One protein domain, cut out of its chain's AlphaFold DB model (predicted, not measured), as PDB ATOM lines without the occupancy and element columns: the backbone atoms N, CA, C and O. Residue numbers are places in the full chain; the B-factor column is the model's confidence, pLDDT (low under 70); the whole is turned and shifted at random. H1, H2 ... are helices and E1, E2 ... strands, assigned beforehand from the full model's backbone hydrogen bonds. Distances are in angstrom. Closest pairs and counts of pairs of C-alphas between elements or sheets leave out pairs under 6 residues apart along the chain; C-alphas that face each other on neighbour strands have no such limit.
ATOM      1  N   ARG A 174     238.574 233.993 244.445       84.75
ATOM      2  CA  ARG A 174     238.100 232.751 245.082       84.75
ATOM      3  C   ARG A 174     238.688 231.496 244.448       84.75
ATOM      4  O   ARG A 174     238.904 230.512 245.147       84.75
ATOM      5  N   THR A 175     238.941 231.531 243.143       85.75
ATOM      6  CA  THR A 175     239.483 230.397 242.395       85.75
ATOM      7  C   THR A 175     240.972 230.233 242.681       85.75
ATOM      8  O   THR A 175     241.445 229.108 242.816       85.75
ATOM      9  N   SER A 176     241.708 231.338 242.823       83.06
ATOM     10  CA  SER A 176     243.160 231.327 243.023       83.06
ATOM     11  C   SER A 176     243.604 231.190 244.486       83.06
ATOM     12  O   SER A 176     244.683 230.651 244.724       83.06
ATOM     13  N   HIS A 177     242.803 231.635 245.464       84.00
ATOM     14  CA  HIS A 177     243.214 231.704 246.879       84.00
ATOM     15  C   HIS A 177     242.326 230.940 247.874       84.00
ATOM     16  O   HIS A 177     242.657 230.902 249.059       84.00
ATOM     17  N   GLY A 178     241.228 230.316 247.433       83.69
ATOM     18  CA  GLY A 178     240.380 229.490 248.302       83.69
ATOM     19  C   GLY A 178     239.924 230.222 249.571       83.69
ATOM     20  O   GLY A 178     239.361 231.315 249.494       83.69
ATOM     21  N   ASP A 179     240.187 229.627 250.737       80.12
ATOM     22  CA  ASP A 179     239.696 230.097 252.043       80.12
ATOM     23  C   ASP A 179     240.306 231.437 252.505       80.12
ATOM     24  O   ASP A 179     239.682 232.163 253.287       80.12
ATOM     25  N   ASP A 180     241.487 231.804 251.997       83.69
ATOM     26  CA  ASP A 180     242.182 233.051 252.358       83.69
ATOM     27  C   ASP A 180     241.701 234.260 251.536       83.69
ATOM     28  O   ASP A 180     241.970 235.414 251.886       83.69
ATOM     29  N   ALA A 181     240.963 234.014 250.445       87.62
ATOM     30  CA  ALA A 181     240.578 235.031 249.470       87.62
ATOM     31  C   ALA A 181     239.834 236.216 250.111       87.62
ATOM     32  O   ALA A 181     240.107 237.372 249.791       87.62
ATOM     33  N   THR A 182     238.914 235.950 251.042       89.06
ATOM     34  CA  THR A 182     238.100 237.004 251.663       89.06
ATOM     35  C   THR A 182     238.944 237.917 252.548       89.06
ATOM     36  O   THR A 182     238.893 239.132 252.385       89.06
ATOM     37  N   ALA A 183     239.757 237.362 253.453       88.94
ATOM     38  CA  ALA A 183     240.598 238.162 254.345       88.94
ATOM     39  C   ALA A 183     241.600 239.022 253.555       88.94
ATOM     40  O   ALA A 183     241.803 240.201 253.871       88.94
ATOM     41  N   LEU A 184     242.168 238.457 252.483       91.19
ATOM     42  CA  LEU A 184     243.052 239.168 251.566       91.19
ATOM     43  C   LEU A 184     242.334 240.338 250.875       91.19
ATOM     44  O   LEU A 184     242.832 241.465 250.915       91.19
ATOM     45  N   ALA A 185     241.150 240.096 250.301       92.75
ATOM     46  CA  ALA A 185     240.357 241.131 249.640       92.75
ATOM     47  C   ALA A 185     239.974 242.268 250.597       92.75
ATOM     48  O   ALA A 185     240.121 243.432 250.234       92.75
ATOM     49  N   LEU A 186     239.535 241.946 251.820       91.06
ATOM     50  CA  LEU A 186     239.151 242.932 252.835       91.06
ATOM     51  C   LEU A 186     240.336 243.789 253.288       91.06
ATOM     52  O   LEU A 186     240.230 245.018 253.365       91.06
ATOM     53  N   THR A 187     241.483 243.157 253.544       92.06
ATOM     54  CA  THR A 187     242.709 243.866 253.941       92.06
ATOM     55  C   THR A 187     243.133 244.851 252.861       92.06
ATOM     56  O   THR A 187     243.429 246.011 253.152       92.06
ATOM     57  N   ASP A 188     243.160 244.393 251.612       94.31
ATOM     58  CA  ASP A 188     243.634 245.166 250.471       94.31
ATOM     59  C   ASP A 188     242.640 246.273 250.071       94.31
ATOM     60  O   ASP A 188     243.035 247.429 249.893       94.31
ATOM     61  N   TYR A 189     241.338 245.970 250.033       95.12
ATOM     62  CA  TYR A 189     240.305 246.924 249.625       95.12
ATOM     63  C   TYR A 189     240.093 248.028 250.660       95.12
ATOM     64  O   TYR A 189     239.989 249.199 250.300       95.12
ATOM     65  N   SER A 190     240.113 247.701 251.957       93.00
ATOM     66  CA  SER A 190     239.960 248.710 253.017       93.00
ATOM     67  C   SER A 190     241.054 249.789 252.967       93.00
ATOM     68  O   SER A 190     240.787 250.949 253.280       93.00
ATOM     69  N   ARG A 191     242.269 249.463 252.497       93.56
ATOM     70  CA  ARG A 191     243.338 250.454 252.245       93.56
ATOM     71  C   ARG A 191     243.047 251.340 251.039       93.56
ATOM     72  O   ARG A 191     243.409 252.514 251.052       93.56
ATOM     73  N   LEU A 192     242.404 250.801 250.003       94.19
ATOM     74  CA  LEU A 192     241.934 251.589 248.863       94.19
ATOM     75  C   LEU A 192     240.817 252.546 249.304       94.19
ATOM     76  O   LEU A 192     240.890 253.735 249.003       94.19
ATOM     77  N   GLN A 193     239.848 252.077 250.097       94.06
ATOM     78  CA  GLN A 193     238.776 252.926 250.634       94.06
ATOM     79  C   GLN A 193     239.317 254.084 251.479       94.06
ATOM     80  O   GLN A 193     238.859 255.215 251.318       94.06
ATOM     81  N   GLN A 194     240.325 253.840 252.326       93.88
ATOM     82  CA  GLN A 194     240.971 254.891 253.127       93.88
ATOM     83  C   GLN A 194     241.455 256.077 252.277       93.88
ATOM     84  O   GLN A 194     241.329 257.224 252.699       93.88
ATOM     85  N   GLN A 195     241.950 255.828 251.059       95.38
ATOM     86  CA  GLN A 195     242.434 256.874 250.144       95.38
ATOM     87  C   GLN A 195     241.309 257.743 249.558       95.38
ATOM     88  O   GLN A 195     241.585 258.724 248.865       95.38
ATOM     89  N   THR A 196     240.048 257.376 249.795       96.75
ATOM     90  CA  THR A 196     238.856 258.043 249.250       96.75
ATOM     91  C   THR A 196     238.012 258.754 250.303       96.75
ATOM     92  O   THR A 196     237.061 259.445 249.945       96.75
ATOM     93  N   LEU A 197     238.349 258.601 251.588       95.44
ATOM     94  CA  LEU A 197     237.595 259.215 252.678       95.44
ATOM     95  C   LEU A 197     237.623 260.742 252.573       95.44
ATOM     96  O   LEU A 197     238.685 261.330 252.354       95.44
ATOM     97  N   GLY A 198     236.458 261.371 252.740       92.19
ATOM     98  CA  GLY A 198     236.313 262.831 252.684       92.19
ATOM     99  C   GLY A 198     236.416 263.429 251.276       92.19
ATOM    100  O   GLY A 198     236.641 264.629 251.137       92.19
ATOM    101  N   GLN A 199     236.316 262.597 250.233       96.25
ATOM    102  CA  GLN A 199     236.333 263.008 248.821       96.25
ATOM    103  C   GLN A 199     234.995 262.683 248.146       96.25
ATOM    104  O   GLN A 199     234.926 262.190 247.016       96.25
ATOM    105  N   GLU A 200     233.901 262.889 248.883       96.69
ATOM    106  CA  GLU A 200     232.551 262.526 248.464       96.69
ATOM    107  C   GLU A 200     232.152 263.261 247.183       96.69
ATOM    108  O   GLU A 200     231.550 262.663 246.294       96.69
ATOM    109  N   THR A 201     232.513 264.540 247.059       97.44
ATOM    110  CA  THR A 201     232.171 265.357 245.884       97.44
ATOM    111  C   THR A 201     232.810 264.793 244.616       97.44
ATOM    112  O   THR A 201     232.141 264.657 243.592       97.44
ATOM    113  N   GLU A 202     234.083 264.407 244.685       97.88
ATOM    114  CA  GLU A 202     234.824 263.820 243.572       97.88
ATOM    115  C   GLU A 202     234.284 262.435 243.204       97.88
ATOM    116  O   GLU A 202     234.118 262.132 242.024       97.88
ATOM    117  N   LEU A 203     233.976 261.592 244.195       98.31
ATOM    118  CA  LEU A 203     233.403 260.261 243.967       98.31
ATOM    119  C   LEU A 203     232.027 260.335 243.290       98.31
ATOM    120  O   LEU A 203     231.768 259.606 242.329       98.31
ATOM    121  N   LEU A 204     231.163 261.248 243.744       98.31
ATOM    122  CA  LEU A 204     229.863 261.503 243.118       98.31
ATOM    123  C   LEU A 204     230.031 262.022 241.683       98.31
ATOM    124  O   LEU A 204     229.340 261.557 240.779       98.31
ATOM    125  N   ALA A 205     230.991 262.922 241.440       97.69
ATOM    126  CA  ALA A 205     231.293 263.420 240.097       97.69
ATOM    127  C   ALA A 205     231.812 262.319 239.149       97.69
ATOM    128  O   ALA A 205     231.532 262.357 237.950       97.69
ATOM    129  N   MET A 206     232.515 261.308 239.674       96.94
ATOM    130  CA  MET A 206     232.931 260.130 238.904       96.94
ATOM    131  C   MET A 206     231.769 259.183 238.559       96.94
ATOM    132  O   MET A 206     231.927 258.338 237.675       96.94
ATOM    133  N   GLY A 207     230.605 259.334 239.195       96.56
ATOM    134  CA  GLY A 207     229.404 258.543 238.915       96.56
ATOM    135  C   GLY A 207     229.009 257.556 240.012       96.56
ATOM    136  O   GLY A 207     228.152 256.712 239.756       96.56
ATOM    137  N   CYS A 208     229.601 257.644 241.210       98.12
ATOM    138  CA  CYS A 208     229.102 256.904 242.370       98.12
ATOM    139  C   CYS A 208     227.695 257.385 242.745       98.12
ATOM    140  O   CYS A 208     227.389 258.577 242.676       98.12
ATOM    141  N   VAL A 209     226.858 256.468 243.219       98.00
ATOM    142  CA  VAL A 209     225.553 256.810 243.796       98.00
ATOM    143  C   VAL A 209     225.733 257.397 245.200       98.00
ATOM    144  O   VAL A 209     226.545 256.909 245.982       98.00
ATOM    145  N   ASP A 210     224.953 258.414 245.566       97.88
ATOM    146  CA  ASP A 210     224.925 258.917 246.944       97.88
ATOM    147  C   ASP A 210     224.143 257.967 247.859       97.88
ATOM    148  O   ASP A 210     222.923 257.833 247.742       97.88
ATOM    149  N   ARG A 211     224.845 257.309 248.782       97.56
ATOM    150  CA  ARG A 211     224.268 256.403 249.784       97.56
ATOM    151  C   ARG A 211     224.734 256.746 251.199       97.56
ATOM    152  O   ARG A 211     224.724 255.893 252.088       97.56
ATOM    153  N   ARG A 212     225.104 258.011 251.414       97.88
ATOM    154  CA  ARG A 212     225.502 258.561 252.717       97.88
ATOM    155  C   ARG A 212     224.358 258.458 253.740       97.88
ATOM    156  O   ARG A 212     223.198 258.308 253.339       97.88
ATOM    157  N   PRO A 213     224.636 258.576 255.054       98.06
ATOM    158  CA  PRO A 213     223.657 258.333 256.118       98.06
ATOM    159  C   PRO A 213     222.296 259.016 255.923       98.06
ATOM    160  O   PRO A 213     221.264 258.367 256.056       98.06
ATOM    161  N   ALA A 214     222.266 260.287 255.510       97.19
ATOM    162  CA  ALA A 214     221.012 261.001 255.253       97.19
ATOM    163  C   ALA A 214     220.165 260.358 254.134       97.19
ATOM    164  O   ALA A 214     218.940 260.267 254.241       97.19
ATOM    165  N   HIS A 215     220.808 259.875 253.064       97.12
ATOM    166  CA  HIS A 215     220.126 259.159 251.988       97.12
ATOM    167  C   HIS A 215     219.623 257.793 252.470       97.12
ATOM    168  O   HIS A 215     218.471 257.434 252.210       97.12
ATOM    169  N   LEU A 216     220.465 257.047 253.194       97.19
ATOM    170  CA  LEU A 216     220.099 255.749 253.761       97.19
ATOM    171  C   LEU A 216     218.892 255.873 254.699       97.19
ATOM    172  O   LEU A 216     217.941 255.112 254.558       97.19
ATOM    173  N   ALA A 217     218.880 256.870 255.585       98.31
ATOM    174  CA  ALA A 217     217.784 257.130 256.517       98.31
ATOM    175  C   ALA A 217     216.434 257.313 255.802       98.31
ATOM    176  O   ALA A 217     215.426 256.717 256.193       98.31
ATOM    177  N   ARG A 218     216.424 258.068 254.695       98.00
ATOM    178  CA  ARG A 218     215.236 258.257 253.849       98.00
ATOM    179  C   ARG A 218     214.784 256.961 253.174       98.00
ATOM    180  O   ARG A 218     213.587 256.691 253.111       98.00
ATOM    181  N   GLU A 219     215.716 256.169 252.651       98.12
ATOM    182  CA  GLU A 219     215.378 254.901 251.997       98.12
ATOM    183  C   GLU A 219     214.901 253.831 252.975       98.12
ATOM    184  O   GLU A 219     213.986 253.077 252.647       98.12
ATOM    185  N   VAL A 220     215.460 253.806 254.185       98.25
ATOM    186  CA  VAL A 220     214.997 252.937 255.267       98.25
ATOM    187  C   VAL A 220     213.582 253.322 255.685       98.25
ATOM    188  O   VAL A 220     212.733 252.444 255.775       98.25
ATOM    189  N   ALA A 221     213.267 254.615 255.833       98.12
ATOM    190  CA  ALA A 221     211.899 255.047 256.133       98.12
ATOM    191  C   ALA A 221     210.880 254.528 255.098       98.12
ATOM    192  O   ALA A 221     209.806 254.067 255.469       98.12
ATOM    193  N   ARG A 222     211.236 254.540 253.805       97.56
ATOM    194  CA  ARG A 222     210.397 253.976 252.733       97.56
ATOM    195  C   ARG A 222     210.272 252.458 252.835       97.56
ATOM    196  O   ARG A 222     209.168 251.933 252.730       97.56
ATOM    197  N   LEU A 223     211.388 251.764 253.064       97.38
ATOM    198  CA  LEU A 223     211.420 250.309 253.221       97.38
ATOM    199  C   LEU A 223     210.538 249.835 254.389       97.38
ATOM    200  O   LEU A 223     209.838 248.841 254.253       97.38
ATOM    201  N   LEU A 224     210.507 250.569 255.503       96.94
ATOM    202  CA  LEU A 224     209.672 250.243 256.668       96.94
ATOM    203  C   LEU A 224     208.171 250.495 256.448       96.94
ATOM    204  O   LEU A 224     207.362 250.119 257.290       96.94
ATOM    205  N   THR A 225     207.789 251.121 255.334       96.75
ATOM    206  CA  THR A 225     206.383 251.293 254.921       96.75
ATOM    207  C   THR A 225     205.984 250.374 253.764       96.75
ATOM    208  O   THR A 225     204.843 250.408 253.306       96.75
ATOM    209  N   ASP A 226     206.913 249.554 253.274       96.38
ATOM    210  CA  ASP A 226     206.680 248.632 252.170       96.38
ATOM    211  C   ASP A 226     206.051 247.331 252.680       96.38
ATOM    212  O   ASP A 226     206.737 246.410 253.127       96.38
ATOM    213  N   GLN A 227     204.723 247.251 252.596       95.69
ATOM    214  CA  GLN A 227     203.974 246.096 253.086       95.69
ATOM    215  C   GLN A 227     204.379 244.788 252.389       95.69
ATOM    216  O   GLN A 227     204.489 243.759 253.049       95.69
ATOM    217  N   ALA A 228     204.678 244.831 251.085       91.94
ATOM    218  CA  ALA A 228     205.093 243.648 250.335       91.94
ATOM    219  C   ALA A 228     206.454 243.119 250.811       91.94
ATOM    220  O   ALA A 228     206.675 241.912 250.800       91.94
ATOM    221  N   ALA A 229     207.357 244.004 251.246       93.75
ATOM    222  CA  ALA A 229     208.612 243.604 251.878       93.75
ATOM    223  C   ALA A 229     208.399 243.077 253.307       93.75
ATOM    224  O   ALA A 229     209.004 242.081 253.686       93.75
ATOM    225  N   LEU A 230     207.540 243.719 254.102       95.31
ATOM    226  CA  LEU A 230     207.302 243.325 255.496       95.31
ATOM    227  C   LEU A 230     206.527 242.008 255.632       95.31
ATOM    228  O   LEU A 230     206.729 241.277 256.602       95.31
ATOM    229  N   ASP A 231     205.661 241.683 254.676       94.38
ATOM    230  CA  ASP A 231     204.870 240.449 254.693       94.38
ATOM    231  C   ASP A 231     205.694 239.188 254.414       94.38
ATOM    232  O   ASP A 231     205.218 238.080 254.660       94.38
ATOM    233  N   THR A 232     206.950 239.331 253.980       92.25
ATOM    234  CA  THR A 232     207.883 238.200 253.866       92.25
ATOM    235  C   THR A 232     208.504 237.795 255.208       92.25
ATOM    236  O   THR A 232     209.124 236.733 255.307       92.25
ATOM    237  N   LEU A 233     208.332 238.620 256.247       93.88
ATOM    238  CA  LEU A 233     208.820 238.378 257.601       93.88
ATOM    239  C   LEU A 233     207.754 237.728 258.483       93.88
ATOM    240  O   LEU A 233     206.551 238.000 258.364       93.88
ATOM    241  N   THR A 234     208.210 236.936 259.457       96.69
ATOM    242  CA  THR A 234     207.340 236.492 260.552       96.69
ATOM    243  C   THR A 234     206.867 237.685 261.385       96.69
ATOM    244  O   THR A 234     207.458 238.768 261.345       96.69
ATOM    245  N   TYR A 235     205.804 237.489 262.170       96.25
ATOM    246  CA  TYR A 235     205.309 238.514 263.090       96.25
ATOM    247  C   TYR A 235     206.424 239.030 264.017       96.25
ATOM    248  O   TYR A 235     206.692 240.227 264.042       96.25
ATOM    249  N   ASP A 236     207.159 238.126 264.675       96.88
ATOM    250  CA  ASP A 236     208.237 238.492 265.604       96.88
ATOM    251  C   ASP A 236     209.387 239.248 264.920       96.88
ATOM    252  O   ASP A 236     209.921 240.206 265.474       96.88
ATOM    253  N   GLN A 237     209.777 238.841 263.706       96.25
ATOM    254  CA  GLN A 237     210.828 239.523 262.938       96.25
ATOM    255  C   GLN A 237     210.412 240.948 262.560       96.25
ATOM    256  O   GLN A 237     211.218 241.875 262.642       96.25
ATOM    257  N   ARG A 238     209.150 241.117 262.159       96.81
ATOM    258  CA  ARG A 238     208.566 242.407 261.795       96.81
ATOM    259  C   ARG A 238     208.475 243.339 262.998       96.81
ATOM    260  O   ARG A 238     208.915 244.478 262.899       96.81
ATOM    261  N   GLU A 239     207.969 242.852 264.129       96.56
ATOM    262  CA  GLU A 239     207.879 243.624 265.374       96.56
ATOM    263  C   GLU A 239     209.260 244.113 265.823       96.56
ATOM    264  O   GLU A 239     209.449 245.302 266.076       96.56
ATOM    265  N   LYS A 240     210.263 243.226 265.827       95.50
ATOM    266  CA  LYS A 240     211.656 243.587 266.122       95.50
ATOM    267  C   LYS A 240     212.180 244.687 265.206       95.50
ATOM    268  O   LYS A 240     212.677 245.698 265.699       95.50
ATOM    269  N   LEU A 241     212.036 244.516 263.891       95.81
ATOM    270  CA  LEU A 241     212.468 245.503 262.902       95.81
ATOM    271  C   LEU A 241     211.794 246.868 263.122       95.81
ATOM    272  O   LEU A 241     212.469 247.891 263.039       95.81
ATOM    273  N   LEU A 242     210.490 246.894 263.407       96.31
ATOM    274  CA  LEU A 242     209.716 248.129 263.579       96.31
ATOM    275  C   LEU A 242     209.915 248.792 264.952       96.31
ATOM    276  O   LEU A 242     209.686 249.992 265.083       96.31
ATOM    277  N   SER A 243     210.371 248.045 265.962       96.06
ATOM    278  CA  SER A 243     210.624 248.563 267.315       96.06
ATOM    279  C   SER A 243     211.840 249.494 267.424       96.06
ATOM    280  O   SER A 243     212.000 250.197 268.424       96.06
ATOM    281  N   VAL A 244     212.714 249.498 266.416       97.31
ATOM    282  CA  VAL A 244     213.989 250.221 266.436       97.31
ATOM    283  C   VAL A 244     213.836 251.613 265.830       97.31
ATOM    284  O   VAL A 244     213.343 251.772 264.714       97.31
ATOM    285  N   ASP A 245     214.359 252.630 266.521       97.50
ATOM    286  CA  ASP A 245     214.518 253.969 265.947       97.50
ATOM    287  C   ASP A 245     215.710 254.001 264.977       97.50
ATOM    288  O   ASP A 245     216.842 254.371 265.311       97.50
ATOM    289  N   TRP A 246     215.451 253.564 263.745       97.81
ATOM    290  CA  TRP A 246     216.450 253.548 262.681       97.81
ATOM    291  C   TRP A 246     216.937 254.942 262.301       97.81
ATOM    292  O   TRP A 246     218.086 255.082 261.887       97.81
ATOM    293  N   GLN A 247     216.100 255.972 262.458       98.12
ATOM    294  CA  GLN A 247     216.502 257.342 262.148       98.12
ATOM    295  C   GLN A 247     217.584 257.798 263.124       98.12
ATOM    296  O   GLN A 247     218.634 258.266 262.684       98.12
ATOM    297  N   ALA A 248     217.389 257.572 264.426       97.62
ATOM    298  CA  ALA A 248     218.399 257.875 265.434       97.62
ATOM    299  C   ALA A 248     219.682 257.051 265.238       97.62
ATOM    300  O   ALA A 248     220.781 257.606 265.283       97.62
ATOM    301  N   ARG A 249     219.564 255.741 264.960       96.88
ATOM    302  CA  ARG A 249     220.737 254.873 264.739       96.88
ATOM    303  C   ARG A 249     221.576 255.304 263.539       96.88
ATOM    304  O   ARG A 249     222.798 255.303 263.627       96.88
ATOM    305  N   ILE A 250     220.944 255.683 262.428       97.81
ATOM    306  CA  ILE A 250     221.664 256.154 261.237       97.81
ATOM    307  C   ILE A 250     222.246 257.554 261.477       97.81
ATOM    308  O   ILE A 250     223.382 257.817 261.082       97.81
ATOM    309  N   ALA A 251     221.509 258.438 262.160       97.00
ATOM    310  CA  ALA A 251     221.965 259.789 262.484       97.00
ATOM    311  C   ALA A 251     223.212 259.809 263.384       97.00
ATOM    312  O   ALA A 251     224.006 260.742 263.284       97.00
ATOM    313  N   ALA A 252     223.441 258.770 264.195       96.94
ATOM    314  CA  ALA A 252     224.669 258.620 264.981       96.94
ATOM    315  C   ALA A 252     225.950 258.589 264.121       96.94
ATOM    316  O   ALA A 252     227.032 258.884 264.620       96.94
ATOM    317  N   PHE A 253     225.829 258.277 262.826       96.12
ATOM    318  CA  PHE A 253     226.932 258.260 261.867       96.12
ATOM    319  C   PHE A 253     226.896 259.434 260.877       96.12
ATOM    320  O   PHE A 253     227.628 259.404 259.892       96.12
ATOM    321  N   ALA A 254     226.060 260.458 261.096       95.12
ATOM    322  CA  ALA A 254     225.865 261.553 260.140       95.12
ATOM    323  C   ALA A 254     227.164 262.296 259.776       95.12
ATOM    324  O   ALA A 254     227.337 262.663 258.615       95.12
ATOM    325  N   ASP A 255     228.074 262.451 260.742       93.81
ATOM    326  CA  ASP A 255     229.357 263.147 260.576       93.81
ATOM    327  C   ASP A 255     230.536 262.197 260.294       93.81
ATOM    328  O   ASP A 255     231.684 262.634 260.194       93.81
ATOM    329  N   ALA A 256     230.290 260.885 260.192       93.44
ATOM    330  CA  ALA A 256     231.348 259.926 259.898       93.44
ATOM    331  C   ALA A 256     231.799 260.057 258.428       93.44
ATOM    332  O   ALA A 256     230.954 260.166 257.531       93.44
ATOM    333  N   PRO A 257     233.119 260.022 258.151       93.00
ATOM    334  CA  PRO A 257     233.631 260.205 256.800       93.00
ATOM    335  C   PRO A 257     233.139 259.082 255.887       93.00
ATOM    336  O   PRO A 257     233.248 257.898 256.221       93.00
ATOM    337  N   CYS A 258     232.620 259.459 254.722       96.75
ATOM    338  CA  CYS A 258     232.210 258.512 253.698       96.75
ATOM    339  C   CYS A 258     233.301 258.393 252.628       96.75
ATOM    340  O   CYS A 258     234.141 259.278 252.453       96.75
ATOM    341  N   GLY A 259     233.294 257.274 251.915       96.94
ATOM    342  CA  GLY A 259     234.247 256.992 250.847       96.94
ATOM    343  C   GLY A 259     233.642 256.094 249.783       96.94
ATOM    344  O   GLY A 259     232.432 255.856 249.770       96.94
ATOM    345  N   LEU A 260     234.500 255.609 248.890       98.06
ATOM    346  CA  LEU A 260     234.130 254.640 247.871       98.06
ATOM    347  C   LEU A 260     233.693 253.335 248.538       98.06
ATOM    348  O   LEU A 260     234.431 252.763 249.338       98.06
ATOM    349  N   VAL A 261     232.510 252.868 248.170       97.56
ATOM    350  CA  VAL A 261     231.973 251.560 248.531       97.56
ATOM    351  C   VAL A 261     231.661 250.816 247.237       97.56
ATOM    352  O   VAL A 261     231.059 251.393 246.326       97.56
ATOM    353  N   HIS A 262     232.099 249.562 247.131       97.56
ATOM    354  CA  HIS A 262     231.836 248.706 245.973       97.56
ATOM    355  C   HIS A 262     230.349 248.357 245.874       97.56
ATOM    356  O   HIS A 262     229.791 248.338 244.782       97.56
ATOM    357  N   GLY A 263     229.721 248.070 247.016       94.12
ATOM    358  CA  GLY A 263     228.307 247.727 247.168       94.12
ATOM    359  C   GLY A 263     227.981 246.243 246.958       94.12
ATOM    360  O   GLY A 263     226.908 245.800 247.368       94.12
ATOM    361  N   ASP A 264     228.919 245.475 246.395       93.56
ATOM    362  CA  ASP A 264     228.817 244.027 246.136       93.56
ATOM    363  C   ASP A 264     230.199 243.347 246.244       93.56
ATOM    364  O   ASP A 264     230.647 242.601 245.369       93.56
ATOM    365  N   LEU A 265     230.948 243.682 247.301       92.69
ATOM    366  CA  LEU A 265     232.309 243.186 247.491       92.69
ATOM    367  C   LEU A 265     232.306 241.720 247.950       92.69
ATOM    368  O   LEU A 265     232.204 241.409 249.136       92.69
ATOM    369  N   HIS A 266     232.497 240.806 247.004       90.19
ATOM    370  CA  HIS A 266     232.809 239.406 247.276       90.19
ATOM    371  C   HIS A 266     233.962 238.924 246.393       90.19
ATOM    372  O   HIS A 266     234.257 239.496 245.350       90.19
ATOM    373  N   THR A 267     234.592 237.810 246.757       90.75
ATOM    374  CA  THR A 267     235.781 237.239 246.082       90.75
ATOM    375  C   THR A 267     235.553 236.775 244.635       90.75
ATOM    376  O   THR A 267     236.481 236.312 243.979       90.75
ATOM    377  N   GLY A 268     234.318 236.895 244.143       91.00
ATOM    378  CA  GLY A 268     233.941 236.687 242.743       91.00
ATOM    379  C   GLY A 268     233.957 237.964 241.900       91.00
ATOM    380  O   GLY A 268     234.012 237.855 240.688       91.00
ATOM    381  N   ASN A 269     233.958 239.136 242.539       95.06
ATOM    382  CA  ASN A 269     234.093 240.463 241.927       95.06
ATOM    383  C   ASN A 269     235.519 241.024 242.127       95.06
ATOM    384  O   ASN A 269     235.782 242.223 242.031       95.06
ATOM    385  N   VAL A 270     236.462 240.132 242.442       95.94
ATOM    386  CA  VAL A 270     237.884 240.431 242.606       95.94
ATOM    387  C   VAL A 270     238.671 239.430 241.775       95.94
ATOM    388  O   VAL A 270     238.354 238.245 241.808       95.94
ATOM    389  N   ALA A 271     239.683 239.884 241.045       95.19
ATOM    390  CA  ALA A 271     240.578 239.044 240.253       95.19
ATOM    391  C   ALA A 271     242.040 239.263 240.648       95.19
ATOM    392  O   ALA A 271     242.409 240.324 241.162       95.19
ATOM    393  N   THR A 272     242.884 238.264 240.388       92.12
ATOM    394  CA  THR A 272     244.336 238.381 240.570       92.12
ATOM    395  C   THR A 272     244.956 238.970 239.301       92.12
ATOM    396  O   THR A 272     245.248 238.253 238.347       92.12
ATOM    397  N   GLY A 273     245.141 240.290 239.284       85.69
ATOM    398  CA  GLY A 273     245.812 240.999 238.199       85.69
ATOM    399  C   GLY A 273     247.344 240.926 238.280       85.69
ATOM    400  O   GLY A 273     247.906 240.431 239.260       85.69
ATOM    401  N   PRO A 274     248.047 241.454 237.263       81.31
ATOM    402  CA  PRO A 274     249.510 241.407 237.193       81.31
ATOM    403  C   PRO A 274     250.207 242.202 238.310       81.31
ATOM    404  O   PRO A 274     251.265 241.790 238.776       81.31
ATOM    405  N   ASP A 275     249.599 243.303 238.762       83.25
ATOM    406  CA  ASP A 275     250.166 244.222 239.762       83.25
ATOM    407  C   ASP A 275     249.493 244.099 241.146       83.25
ATOM    408  O   ASP A 275     249.746 244.899 242.050       83.25
ATOM    409  N   GLY A 276     248.614 243.109 241.326       89.44
ATOM    410  CA  GLY A 276     247.825 242.910 242.540       89.44
ATOM    411  C   GLY A 276     246.350 242.663 242.241       89.44
ATOM    412  O   GLY A 276     245.986 242.233 241.150       89.44
ATOM    413  N   LEU A 277     245.486 242.911 243.226       95.75
ATOM    414  CA  LEU A 277     244.056 242.653 243.070       95.75
ATOM    415  C   LEU A 277     243.383 243.692 242.172       95.75
ATOM    416  O   LEU A 277     243.616 244.895 242.312       95.75
ATOM    417  N   LEU A 278     242.511 243.199 241.294       97.12
ATOM    418  CA  LEU A 278     241.624 243.992 240.454       97.12
ATOM    419  C   LEU A 278     240.187 243.848 240.947       97.12
ATOM    420  O   LEU A 278     239.691 242.733 241.081       97.12
ATOM    421  N   TYR A 279     239.516 244.973 241.166       97.44
ATOM    422  CA  TYR A 279     238.116 245.029 241.584       97.44
ATOM    423  C   TYR A 279     237.240 245.412 240.392       97.44
ATOM    424  O   TYR A 279     237.527 246.392 239.693       97.44
ATOM    425  N   PHE A 280     236.191 244.638 240.141       97.38
ATOM    426  CA  PHE A 280     235.318 244.783 238.978       97.38
ATOM    427  C   PHE A 280     233.863 244.504 239.352       97.38
ATOM    428  O   PHE A 280     233.591 244.033 240.442       97.38
ATOM    429  N   ASP A 281     232.932 244.762 238.433       96.50
ATOM    430  CA  ASP A 281     231.491 244.773 238.723       96.50
ATOM    431  C   ASP A 281     231.054 245.952 239.608       96.50
ATOM    432  O   ASP A 281     230.492 245.811 240.689       96.50
ATOM    433  N   TRP A 282     231.301 247.167 239.120       97.62
ATOM    434  CA  TRP A 282     231.023 248.414 239.845       97.62
ATOM    435  C   TRP A 282     229.570 248.893 239.710       97.62
ATOM    436  O   TRP A 282     229.298 250.092 239.793       97.62
ATOM    437  N   THR A 283     228.627 247.979 239.473       96.12
ATOM    438  CA  THR A 283     227.202 248.306 239.302       96.12
ATOM    439  C   THR A 283     226.635 248.986 240.555       96.12
ATOM    440  O   THR A 283     225.902 249.967 240.443       96.12
ATOM    441  N   ASP A 284     227.030 248.535 241.747       96.25
ATOM    442  CA  ASP A 284     226.552 249.047 243.039       96.25
ATOM    443  C   ASP A 284     227.456 250.142 243.647       96.25
ATOM    444  O   ASP A 284     227.283 250.536 244.806       96.25
ATOM    445  N   ALA A 285     228.397 250.680 242.858       97.88
ATOM    446  CA  ALA A 285     229.373 251.663 243.319       97.88
ATOM    447  C   ALA A 285     228.706 252.910 243.918       97.88
ATOM    448  O   ALA A 285     227.910 253.609 243.274       97.88
ATOM    449  N   CYS A 286     229.071 253.243 245.151       98.44
ATOM    450  CA  CYS A 286     228.450 254.344 245.870       98.44
ATOM    451  C   CYS A 286     229.405 255.079 246.809       98.44
ATOM    452  O   CYS A 286     230.517 254.638 247.093       98.44
ATOM    453  N   VAL A 287     228.944 256.237 247.280       98.62
ATOM    454  CA  VAL A 287     229.537 256.962 248.401       98.62
ATOM    455  C   VAL A 287     228.736 256.637 249.651       98.62
ATOM    456  O   VAL A 287     227.570 257.025 249.757       98.62
ATOM    457  N   ALA A 288     229.352 255.926 250.591       97.50
ATOM    458  CA  ALA A 288     228.728 255.519 251.847       97.50
ATOM    459  C   ALA A 288     229.780 255.327 252.953       97.50
ATOM    460  O   ALA A 288     230.965 255.617 252.767       97.50
ATOM    461  N   LEU A 289     229.336 254.851 254.120       96.06
ATOM    462  CA  LEU A 289     230.237 254.443 255.196       96.06
ATOM    463  C   LEU A 289     231.059 253.228 254.725       96.06
ATOM    464  O   LEU A 289     230.455 252.269 254.246       96.06
ATOM    465  N   PRO A 290     232.398 253.221 254.863       93.94
ATOM    466  CA  PRO A 290     233.258 252.211 254.227       93.94
ATOM    467  C   PRO A 290     232.900 250.760 254.559       93.94
ATOM    468  O   PRO A 290     232.947 249.882 253.702       93.94
ATOM    469  N   TRP A 291     232.482 250.510 255.801       92.44
ATOM    470  CA  TRP A 291     232.116 249.182 256.293       92.44
ATOM    471  C   TRP A 291     230.800 248.634 255.719       92.44
ATOM    472  O   TRP A 291     230.440 247.499 256.017       92.44
ATOM    473  N   MET A 292     230.095 249.396 254.874       94.12
ATOM    474  CA  MET A 292     228.934 248.906 254.120       94.12
ATOM    475  C   MET A 292     229.301 247.819 253.100       94.12
ATOM    476  O   MET A 292     228.422 247.076 252.689       94.12
ATOM    477  N   ASP A 293     230.578 247.684 252.726       91.19
ATOM    478  CA  ASP A 293     231.057 246.609 251.840       91.19
ATOM    479  C   ASP A 293     231.160 245.231 252.509       91.19
ATOM    480  O   ASP A 293     231.496 244.239 251.862       91.19
ATOM    481  N   ILE A 294     230.870 245.134 253.806       83.88
ATOM    482  CA  ILE A 294     230.791 243.846 254.496       83.88
ATOM    483  C   ILE A 294     229.523 243.112 254.027       83.88
ATOM    484  O   ILE A 294     228.429 243.319 254.541       83.88
ATOM    485  N   LEU A 295     229.651 242.223 253.044       73.31
ATOM    486  CA  LEU A 295     228.496 241.564 252.428       73.31
ATOM    487  C   LEU A 295     227.980 240.375 253.268       73.31
ATOM    488  O   LEU A 295     228.424 239.233 253.135       73.31
ATOM    489  N   LEU A 296     226.997 240.648 254.131       61.62
ATOM    490  CA  LEU A 296     226.486 239.720 255.159       61.62
ATOM    491  C   LEU A 296     226.024 238.316 254.703       61.62
ATOM    492  O   LEU A 296     226.203 237.380 255.482       61.62
ATOM    493  N   PRO A 297     225.420 238.097 253.516       56.69
ATOM    494  CA  PRO A 297     224.994 236.761 253.088       56.69
ATOM    495  C   PRO A 297     226.159 235.812 252.799       56.69
ATOM    496  O   PRO A 297     225.978 234.599 252.842       56.69
ATOM    497  N   PHE A 298     227.345 236.356 252.524       58.19
ATOM    498  CA  PHE A 298     228.585 235.594 252.368       58.19
ATOM    499  C   PHE A 298     229.433 235.622 253.641       58.19
ATOM    500  O   PHE A 298     230.575 235.162 253.643       58.19
ATOM    501  N   TRP A 299     228.881 236.168 254.727       62.44
ATOM    502  CA  TRP A 299     229.568 236.268 255.995       62.44
ATOM    503  C   TRP A 299     229.366 234.990 256.812       62.44
ATOM    504  O   TRP A 299     228.242 234.485 256.902       62.44
ATOM    505  N   PRO A 300     230.435 234.442 257.407       60.75
ATOM    506  CA  PRO A 300     230.354 233.207 258.171       60.75
ATOM    507  C   PRO A 300     229.419 233.372 259.372       60.75
ATOM    508  O   PRO A 300     229.528 234.326 260.136       60.75
ATOM    509  N   GLU A 301     228.553 232.385 259.604       67.81
ATOM    510  CA  GLU A 301     227.780 232.298 260.856       67.81
ATOM    511  C   GLU A 301     228.674 231.937 262.057       67.81
ATOM    512  O   GLU A 301     228.283 232.081 263.213       67.81
ATOM    513  N   ASN A 302     229.904 231.494 261.779       75.19
ATOM    514  CA  ASN A 302     230.931 231.237 262.772       75.19
ATOM    515  C   ASN A 302     231.483 232.562 263.337       75.19
ATOM    516  O   ASN A 302     232.020 233.397 262.602       75.19
ATOM    517  N   VAL A 303     231.365 232.725 264.659       76.19
ATOM    518  CA  VAL A 303     231.805 233.921 265.395       76.19
ATOM    519  C   VAL A 303     233.313 234.140 265.281       76.19
ATOM    520  O   VAL A 303     233.728 235.270 265.038       76.19
ATOM    521  N   ASP A 304     234.125 233.087 265.389       79.50
ATOM    522  CA  ASP A 304     235.587 233.189 265.310       79.50
ATOM    523  C   ASP A 304     236.018 233.669 263.920       79.50
ATOM    524  O   ASP A 304     236.807 234.606 263.797       79.50
ATOM    525  N   LYS A 305     235.426 233.106 262.857       80.00
ATOM    526  CA  LYS A 305     235.721 233.538 261.483       80.00
ATOM    527  C   LYS A 305     235.210 234.954 261.210       80.00
ATOM    528  O   LYS A 305     235.866 235.712 260.504       80.00
ATOM    529  N   THR A 306     234.075 235.343 261.793       81.75
ATOM    530  CA  THR A 306     233.610 236.738 261.752       81.75
ATOM    531  C   THR A 306     234.643 237.669 262.380       81.75
ATOM    532  O   THR A 306     235.011 238.662 261.762       81.75
ATOM    533  N   GLN A 307     235.146 237.348 263.573       83.38
ATOM    534  CA  GLN A 307     236.155 238.164 264.249       83.38
ATOM    535  C   GLN A 307     237.462 238.242 263.454       83.38
ATOM    536  O   GLN A 307     238.028 239.326 263.337       83.38
ATOM    537  N   GLU A 308     237.904 237.133 262.862       85.12
ATOM    538  CA  GLU A 308     239.072 237.089 261.978       85.12
ATOM    539  C   GLU A 308     238.917 238.045 260.782       85.12
ATOM    540  O   GLU A 308     239.799 238.860 260.516       85.12
ATOM    541  N   LEU A 309     237.774 238.000 260.089       84.94
ATOM    542  CA  LEU A 309     237.511 238.858 258.929       84.94
ATOM    543  C   LEU A 309     237.338 240.334 259.309       84.94
ATOM    544  O   LEU A 309     237.797 241.210 258.579       84.94
ATOM    545  N   LEU A 310     236.721 240.627 260.459       87.06
ATOM    546  CA  LEU A 310     236.648 241.992 260.986       87.06
ATOM    547  C   LEU A 310     238.044 242.521 261.347       87.06
ATOM    548  O   LEU A 310     238.335 243.687 261.093       87.06
ATOM    549  N   ALA A 311     238.923 241.671 261.885       87.50
ATOM    550  CA  ALA A 311     240.308 242.028 262.198       87.50
ATOM    551  C   ALA A 311     241.176 242.237 260.945       87.50
ATOM    552  O   ALA A 311     242.167 242.965 261.005       87.50
ATOM    553  N   ALA A 312     240.806 241.636 259.810       87.19
ATOM    554  CA  ALA A 312     241.454 241.876 258.521       87.19
ATOM    555  C   ALA A 312     241.159 243.280 257.959       87.19
ATOM    556  O   ALA A 312     241.864 243.765 257.075       87.19
ATOM    557  N   TRP A 313     240.128 243.964 258.463       87.44
ATOM    558  CA  TRP A 313     239.797 245.311 258.024       87.44
ATOM    559  C   TRP A 313     240.866 246.309 258.489       87.44
ATOM    560  O   TRP A 313     241.107 246.484 259.682       87.44
ATOM    561  N   SER A 314     241.512 247.016 257.554       83.25
ATOM    562  CA  SER A 314     242.669 247.876 257.866       83.25
ATOM    563  C   SER A 314     242.315 249.153 258.652       83.25
ATOM    564  O   SER A 314     243.209 249.926 258.995       83.25
ATOM    565  N   THR A 315     241.030 249.418 258.916       80.00
ATOM    566  CA  THR A 315     240.564 250.523 259.776       80.00
ATOM    567  C   THR A 315     239.823 249.986 260.999       80.00
ATOM    568  O   THR A 315     239.140 248.971 260.886       80.00
ATOM    569  N   PRO A 316     239.887 250.682 262.151       84.00
ATOM    570  CA  PRO A 316     239.017 250.378 263.280       84.00
ATOM    571  C   PRO A 316     237.542 250.448 262.873       84.00
ATOM    572  O   PRO A 316     237.092 251.450 262.314       84.00
ATOM    573  N   LEU A 317     236.794 249.392 263.184       91.00
ATOM    574  CA  LEU A 317     235.351 249.328 262.985       91.00
ATOM    575  C   LEU A 317     234.623 249.711 264.284       91.00
ATOM    576  O   LEU A 317     235.112 249.380 265.370       91.00
ATOM    577  N   PRO A 318     233.451 250.370 264.209       91.88
ATOM    578  CA  PRO A 318     232.563 250.466 265.361       91.88
ATOM    579  C   PRO A 318     232.117 249.066 265.831       91.88
ATOM    580  O   PRO A 318     232.287 248.085 265.097       91.88
ATOM    581  N   PRO A 319     231.534 248.946 267.038       91.06
ATOM    582  CA  PRO A 319     231.056 247.666 267.550       91.06
ATOM    583  C   PRO A 319     230.158 246.939 266.542       91.06
ATOM    584  O   PRO A 319     229.235 247.520 265.971       91.06
ATOM    585  N   TRP A 320     230.419 245.646 266.319       89.38
ATOM    586  CA  TRP A 320     229.734 244.857 265.287       89.38
ATOM    587  C   TRP A 320     228.205 244.889 265.420       89.38
ATOM    588  O   TRP A 320     227.493 245.038 264.432       89.38
ATOM    589  N   ASN A 321     227.697 244.816 266.650       89.06
ATOM    590  CA  ASN A 321     226.270 244.889 266.965       89.06
ATOM    591  C   ASN A 321     225.621 246.241 266.613       89.06
ATOM    592  O   ASN A 321     224.401 246.309 266.479       89.06
ATOM    593  N   GLU A 322     226.405 247.308 266.458       91.44
ATOM    594  CA  GLU A 322     225.913 248.617 266.021       91.44
ATOM    595  C   GLU A 322     225.843 248.715 264.491       91.44
ATOM    596  O   GLU A 322     224.873 249.259 263.958       91.44
ATOM    597  N   ILE A 323     226.828 248.156 263.778       92.94
ATOM    598  CA  ILE A 323     226.957 248.317 262.318       92.94
ATOM    599  C   ILE A 323     226.315 247.191 261.504       92.94
ATOM    600  O   ILE A 323     225.750 247.465 260.448       92.94
ATOM    601  N   ALA A 324     226.320 245.945 261.984       92.44
ATOM    602  CA  ALA A 324     225.729 244.799 261.288       92.44
ATOM    603  C   ALA A 324     224.260 245.007 260.861       92.44
ATOM    604  O   ALA A 324     223.943 244.752 259.695       92.44
ATOM    605  N   PRO A 325     223.350 245.519 261.717       94.25
ATOM    606  CA  PRO A 325     221.987 245.800 261.274       94.25
ATOM    607  C   PRO A 325     221.915 246.915 260.217       94.25
ATOM    608  O   PRO A 325     221.050 246.867 259.343       94.25
ATOM    609  N   LEU A 326     222.822 247.898 260.252       96.38
ATOM    610  CA  LEU A 326     222.868 248.981 259.263       96.38
ATOM    611  C   LEU A 326     223.388 248.498 257.905       96.38
ATOM    612  O   LEU A 326     222.841 248.887 256.876       96.38
ATOM    613  N   ILE A 327     224.380 247.604 257.905       95.31
ATOM    614  CA  ILE A 327     224.855 246.900 256.708       95.31
ATOM    615  C   ILE A 327     223.704 246.101 256.085       95.31
ATOM    616  O   ILE A 327     223.421 246.218 254.892       95.31
ATOM    617  N   ALA A 328     222.972 245.330 256.898       95.19
ATOM    618  CA  ALA A 328     221.830 244.558 256.414       95.19
ATOM    619  C   ALA A 328     220.736 245.457 255.812       95.19
ATOM    620  O   ALA A 328     220.217 245.155 254.738       95.19
ATOM    621  N   LEU A 329     220.429 246.595 256.448       96.50
ATOM    622  CA  LEU A 329     219.489 247.582 255.908       96.50
ATOM    623  C   LEU A 329     219.978 248.218 254.608       96.50
ATOM    624  O   LEU A 329     219.176 248.420 253.698       96.50
ATOM    625  N   HIS A 330     221.274 248.517 254.496       97.12
ATOM    626  CA  HIS A 330     221.858 249.053 253.273       97.12
ATOM    627  C   HIS A 330     221.589 248.123 252.086       97.12
ATOM    628  O   HIS A 330     221.079 248.572 251.058       97.12
ATOM    629  N   HIS A 331     221.850 246.825 252.227       95.38
ATOM    630  CA  HIS A 331     221.571 245.880 251.148       95.38
ATOM    631  C   HIS A 331     220.072 245.617 250.963       95.38
ATOM    632  O   HIS A 331     219.619 245.541 249.823       95.38
ATOM    633  N   ALA A 332     219.269 245.562 252.034       95.94
ATOM    634  CA  ALA A 332     217.810 245.461 251.910       95.94
ATOM    635  C   ALA A 332     217.239 246.607 251.056       95.94
ATOM    636  O   ALA A 332     216.401 246.381 250.186       95.94
ATOM    637  N   VAL A 333     217.749 247.831 251.229       97.25
ATOM    638  CA  VAL A 333     217.403 248.967 250.367       97.25
ATOM    639  C   VAL A 333     217.773 248.690 248.904       97.25
ATOM    640  O   VAL A 333     216.918 248.886 248.043       97.25
ATOM    641  N   SER A 334     218.982 248.191 248.605       95.50
ATOM    642  CA  SER A 334     219.367 247.824 247.227       95.50
ATOM    643  C   SER A 334     218.391 246.815 246.620       95.50
ATOM    644  O   SER A 334     217.861 247.039 245.534       95.50
ATOM    645  N   TYR A 335     218.085 245.735 247.343       94.62
ATOM    646  CA  TYR A 335     217.216 244.677 246.830       94.62
ATOM    647  C   TYR A 335     215.745 245.087 246.713       94.62
ATOM    648  O   TYR A 335     215.052 244.566 245.838       94.62
ATOM    649  N   ARG A 336     215.273 246.062 247.506       95.94
ATOM    650  CA  ARG A 336     213.964 246.700 247.289       95.94
ATOM    651  C   ARG A 336     213.922 247.394 245.927       95.94
ATOM    652  O   ARG A 336     213.020 247.131 245.140       95.94
ATOM    653  N   HIS A 337     214.928 248.218 245.622       95.69
ATOM    654  CA  HIS A 337     215.021 248.910 244.330       95.69
ATOM    655  C   HIS A 337     215.199 247.943 243.160       95.69
ATOM    656  O   HIS A 337     214.566 248.130 242.124       95.69
ATOM    657  N   ILE A 338     215.998 246.883 243.323       93.81
ATOM    658  CA  ILE A 338     216.144 245.836 242.303       93.81
ATOM    659  C   ILE A 338     214.796 245.179 242.020       93.81
ATOM    660  O   ILE A 338     214.420 245.084 240.854       93.81
ATOM    661  N   ARG A 339     214.057 244.752 243.052       92.81
ATOM    662  CA  ARG A 339     212.715 244.173 242.893       92.81
ATOM    663  C   ARG A 339     211.798 245.129 242.128       92.81
ATOM    664  O   ARG A 339     211.217 244.729 241.123       92.81
ATOM    665  N   ASP A 340     211.726 246.386 242.560       92.75
ATOM    666  CA  ASP A 340     210.826 247.399 241.990       92.75
ATOM    667  C   ASP A 340     211.178 247.762 240.538       92.75
ATOM    668  O   ASP A 340     210.298 248.102 239.749       92.75
ATOM    669  N   ALA A 341     212.458 247.661 240.170       93.25
ATOM    670  CA  ALA A 341     212.967 247.930 238.827       93.25
ATOM    671  C   ALA A 341     213.075 246.675 237.937       93.25
ATOM    672  O   ALA A 341     213.676 246.734 236.863       93.25
ATOM    673  N   THR A 342     212.530 245.536 238.374       88.00
ATOM    674  CA  THR A 342     212.587 244.266 237.641       88.00
ATOM    675  C   THR A 342     211.194 243.856 237.180       88.00
ATOM    676  O   THR A 342     210.236 243.903 237.951       88.00
ATOM    677  N   GLU A 343     211.079 243.441 235.916       85.69
ATOM    678  CA  GLU A 343     209.827 242.929 235.351       85.69
ATOM    679  C   GLU A 343     209.306 241.739 236.184       85.69
ATOM    680  O   GLU A 343     210.095 240.845 236.511       85.69
ATOM    681  N   PRO A 344     208.003 241.689 236.536       80.75
ATOM    682  CA  PRO A 344     207.461 240.680 237.454       80.75
ATOM    683  C   PRO A 344     207.808 239.229 237.101       80.75
ATOM    684  O   PRO A 344     208.053 238.419 237.992       80.75
ATOM    685  N   CYS A 345     207.894 238.901 235.807       72.75
ATOM    686  CA  CYS A 345     208.216 237.553 235.337       72.75
ATOM    687  C   CYS A 345     209.632 237.085 235.731       72.75
ATOM    688  O   CYS A 345     209.848 235.887 235.901       72.75
ATOM    689  N   VAL A 346     210.574 238.009 235.956       74.50
ATOM    690  CA  VAL A 346     211.978 237.718 236.309       74.50
ATOM    691  C   VAL A 346     212.377 238.219 237.701       74.50
ATOM    692  O   VAL A 346     213.513 238.030 238.125       74.50
ATOM    693  N   GLN A 347     211.444 238.778 238.483       77.75
ATOM    694  CA  GLN A 347     211.704 239.189 239.876       77.75
ATOM    695  C   GLN A 347     212.176 238.033 240.771       77.75
ATOM    696  O   GLN A 347     212.869 238.254 241.765       77.75
ATOM    697  N   HIS A 348     211.832 236.792 240.419       74.81
ATOM    698  CA  HIS A 348     212.226 235.602 241.168       74.81
ATOM    699  C   HIS A 348     213.748 235.375 241.205       74.81
ATOM    700  O   HIS A 348     214.224 234.747 242.147       74.81
ATOM    701  N   GLU A 349     214.514 235.904 240.242       73.88
ATOM    702  CA  GLU A 349     215.972 235.730 240.175       73.88
ATOM    703  C   GLU A 349     216.695 236.266 241.420       73.88
ATOM    704  O   GLU A 349     217.705 235.707 241.842       73.88
ATOM    705  N   LEU A 350     216.164 237.335 242.021       77.75
ATOM    706  CA  LEU A 350     216.734 237.994 243.202       77.75
ATOM    707  C   LEU A 350     215.707 238.210 244.321       77.75
ATOM    708  O   LEU A 350     216.020 238.815 245.348       77.75
ATOM    709  N   GLY A 351     214.487 237.691 244.160       72.50
ATOM    710  CA  GLY A 351     213.358 237.967 245.049       72.50
ATOM    711  C   GLY A 351     213.565 237.530 246.501       72.50
ATOM    712  O   GLY A 351     212.990 238.130 247.405       72.50
ATOM    713  N   ILE A 352     214.421 236.533 246.758       82.81
ATOM    714  CA  ILE A 352     214.721 236.076 248.125       82.81
ATOM    715  C   ILE A 352     215.652 237.026 248.889       82.81
ATOM    716  O   ILE A 352     215.629 237.053 250.119       82.81
ATOM    717  N   MET A 353     216.462 237.818 248.184       86.62
ATOM    718  CA  MET A 353     217.550 238.574 248.804       86.62
ATOM    719  C   MET A 353     217.031 239.680 249.721       86.62
ATOM    720  O   MET A 353     217.539 239.832 250.828       86.62
ATOM    721  N   LEU A 354     215.972 240.393 249.321       92.31
ATOM    722  CA  LEU A 354     215.335 241.405 250.170       92.31
ATOM    723  C   LEU A 354     214.897 240.809 251.514       92.31
ATOM    724  O   LEU A 354     215.260 241.320 252.573       92.31
ATOM    725  N   THR A 355     214.165 239.696 251.466       92.00
ATOM    726  CA  THR A 355     213.704 238.974 252.659       92.00
ATOM    727  C   THR A 355     214.875 238.518 253.518       92.00
ATOM    728  O   THR A 355     214.862 238.728 254.727       92.00
ATOM    729  N   LEU A 356     215.913 237.943 252.903       91.50
ATOM    730  CA  LEU A 356     217.103 237.475 253.608       91.50
ATOM    731  C   LEU A 356     217.786 238.612 254.377       91.50
ATOM    732  O   LEU A 356     218.125 238.447 255.549       91.50
ATOM    733  N   PHE A 357     217.953 239.782 253.758       93.44
ATOM    734  CA  PHE A 357     218.554 240.927 254.437       93.44
ATOM    735  C   PHE A 357     217.671 241.467 255.557       93.44
ATOM    736  O   PHE A 357     218.180 241.719 256.645       93.44
ATOM    737  N   LEU A 358     216.356 241.569 255.354       94.81
ATOM    738  CA  LEU A 358     215.432 241.975 256.416       94.81
ATOM    739  C   LEU A 358     215.449 241.003 257.609       94.81
ATOM    740  O   LEU A 358     215.451 241.438 258.762       94.81
ATOM    741  N   GLN A 359     215.546 239.695 257.357       93.12
ATOM    742  CA  GLN A 359     215.716 238.687 258.406       93.12
ATOM    743  C   GLN A 359     217.045 238.856 259.152       93.12
ATOM    744  O   GLN A 359     217.072 238.722 260.375       93.12
ATOM    745  N   LYS A 360     218.137 239.193 258.450       91.00
ATOM    746  CA  LYS A 360     219.423 239.517 259.088       91.00
ATOM    747  C   LYS A 360     219.310 240.763 259.966       91.00
ATOM    748  O   LYS A 360     219.810 240.725 261.084       91.00
ATOM    749  N   VAL A 361     218.602 241.814 259.537       92.81
ATOM    750  CA  VAL A 361     218.335 242.986 260.398       92.81
ATOM    751  C   VAL A 361     217.645 242.545 261.691       92.81
ATOM    752  O   VAL A 361     218.140 242.843 262.773       92.81
ATOM    753  N   ALA A 362     216.554 241.777 261.581       92.12
ATOM    754  CA  ALA A 362     215.780 241.292 262.727       92.12
ATOM    755  C   ALA A 362     216.561 240.340 263.657       92.12
ATOM    756  O   ALA A 362     216.202 240.183 264.822       92.12
ATOM    757  N   ALA A 363     217.612 239.683 263.157       90.25
ATOM    758  CA  ALA A 363     218.482 238.824 263.957       90.25
ATOM    759  C   ALA A 363     219.486 239.614 264.817       90.25
ATOM    760  O   ALA A 363     219.952 239.094 265.828       90.25
ATOM    761  N   PHE A 364     219.812 240.852 264.431       88.62
ATOM    762  CA  PHE A 364     220.756 241.717 265.147       88.62
ATOM    763  C   PHE A 364     220.092 242.696 266.128       88.62
ATOM    764  O   PHE A 364     220.812 243.432 266.809       88.62
ATOM    765  N   VAL A 365     218.755 242.734 266.196       87.88
ATOM    766  CA  VAL A 365     217.998 243.675 267.043       87.88
ATOM    767  C   VAL A 365     217.080 243.012 268.059       87.88
ATOM    768  O   VAL A 365     216.620 241.860 267.840       87.88
TER     769      VAL A 365
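What this domain is: This is residues 174 to 365 of the 365 residues of the protein "APH domain-containing protein" of Armatimonas rosea (UniProt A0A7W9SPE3). Two lobes sit side by side: a helical lobe gathered round the long H9, with H11 folded back beside it and H3 to H6 around the pair, and a mixed lobe of H1, H2, H8 and two small strand pairs. Short H7 bridges them, and the E2 E3 hairpin packs on H1 at the end far from H5. The 192 printed residues hold eleven named helices and four named strands, in the order H1 to H6, E1 to E4, H7 to H11; both two-stranded sheets, E1 E4 and E2 E3, are antiparallel, and the class is mostly helix. The whole is compact, with a radius of gyration of the C-alphas of 16.6 A and spans of 49 by 37 by 35 A.

Where its parts are: H1, residues 174 to 194, begins at C-alpha 174 (238.100, 232.751, 245.082), measures 23.7 A and has a kink of 95 degrees near residue 181. H2 is 200 to 206, H3 213 to 223, H4 227 to 230, H5 235 to 242 and H6 246 to 251. E1 is 259 to 261, E2 270 to 273, E3 276 to 279 and E4 286 to 288. H7 is 290 to 293, H8 303 to 311, H9 320 to 340, 30.1 A long, and H10 344 to 349. H11, 351 to 363, measures 19.6 A and ends at C-alpha 363 (218.482, 238.824, 263.957).

How they stand to each other: H9, the hub, touches H11 at a shallow tilt of 22 degrees, opposite ways; C-alphas 325 and 361 are closest, 4.7 A. Its residues 329 to 336 touch H3 at a steep tilt of 59 degrees, C-alphas 219 and 333 closest at 6.5 A, and 323 to 330 touch H7, C-alphas 292 and 327 closest at 5.2 A. H3 touches H6, C-alphas 217 and 247 closest at 5.8 A. H5 touches H11 about perpendicular, 77 degrees, C-alphas 237 and 362 closest at 5.3 A. H4 is close but not clearly touching H11, and H10 likewise to H9. H1 touches H8 with residues 182 to 186, C-alphas 183 and 309 closest at 5.6 A. The closest C-alphas of H2 and E4, 200 and 287, are 6.3 A apart. N 261 and O 286 of E1 and E4 are 2.9 A apart; N 271 and O 278 of the hairpin E2 and E3, 2.8 A. Every O i to N i+4 pair is within hydrogen-bond range in H2, H3, H5, H6 and H8; H1 has 11 of 17, H9 15 of 17, H11 8 of 9, and H10 0 of 2 but 2 of 3 O i to N i+3 pairs; H4 and H7 are too short.

The domain as a whole: The C-alphas farthest apart, Tyr 235 and Pro 274, are 51.3 A apart. The printed part has no cut, and no link is long. Mean pLDDT of the printed part is 91.2; residues 296 to 301 are under 70.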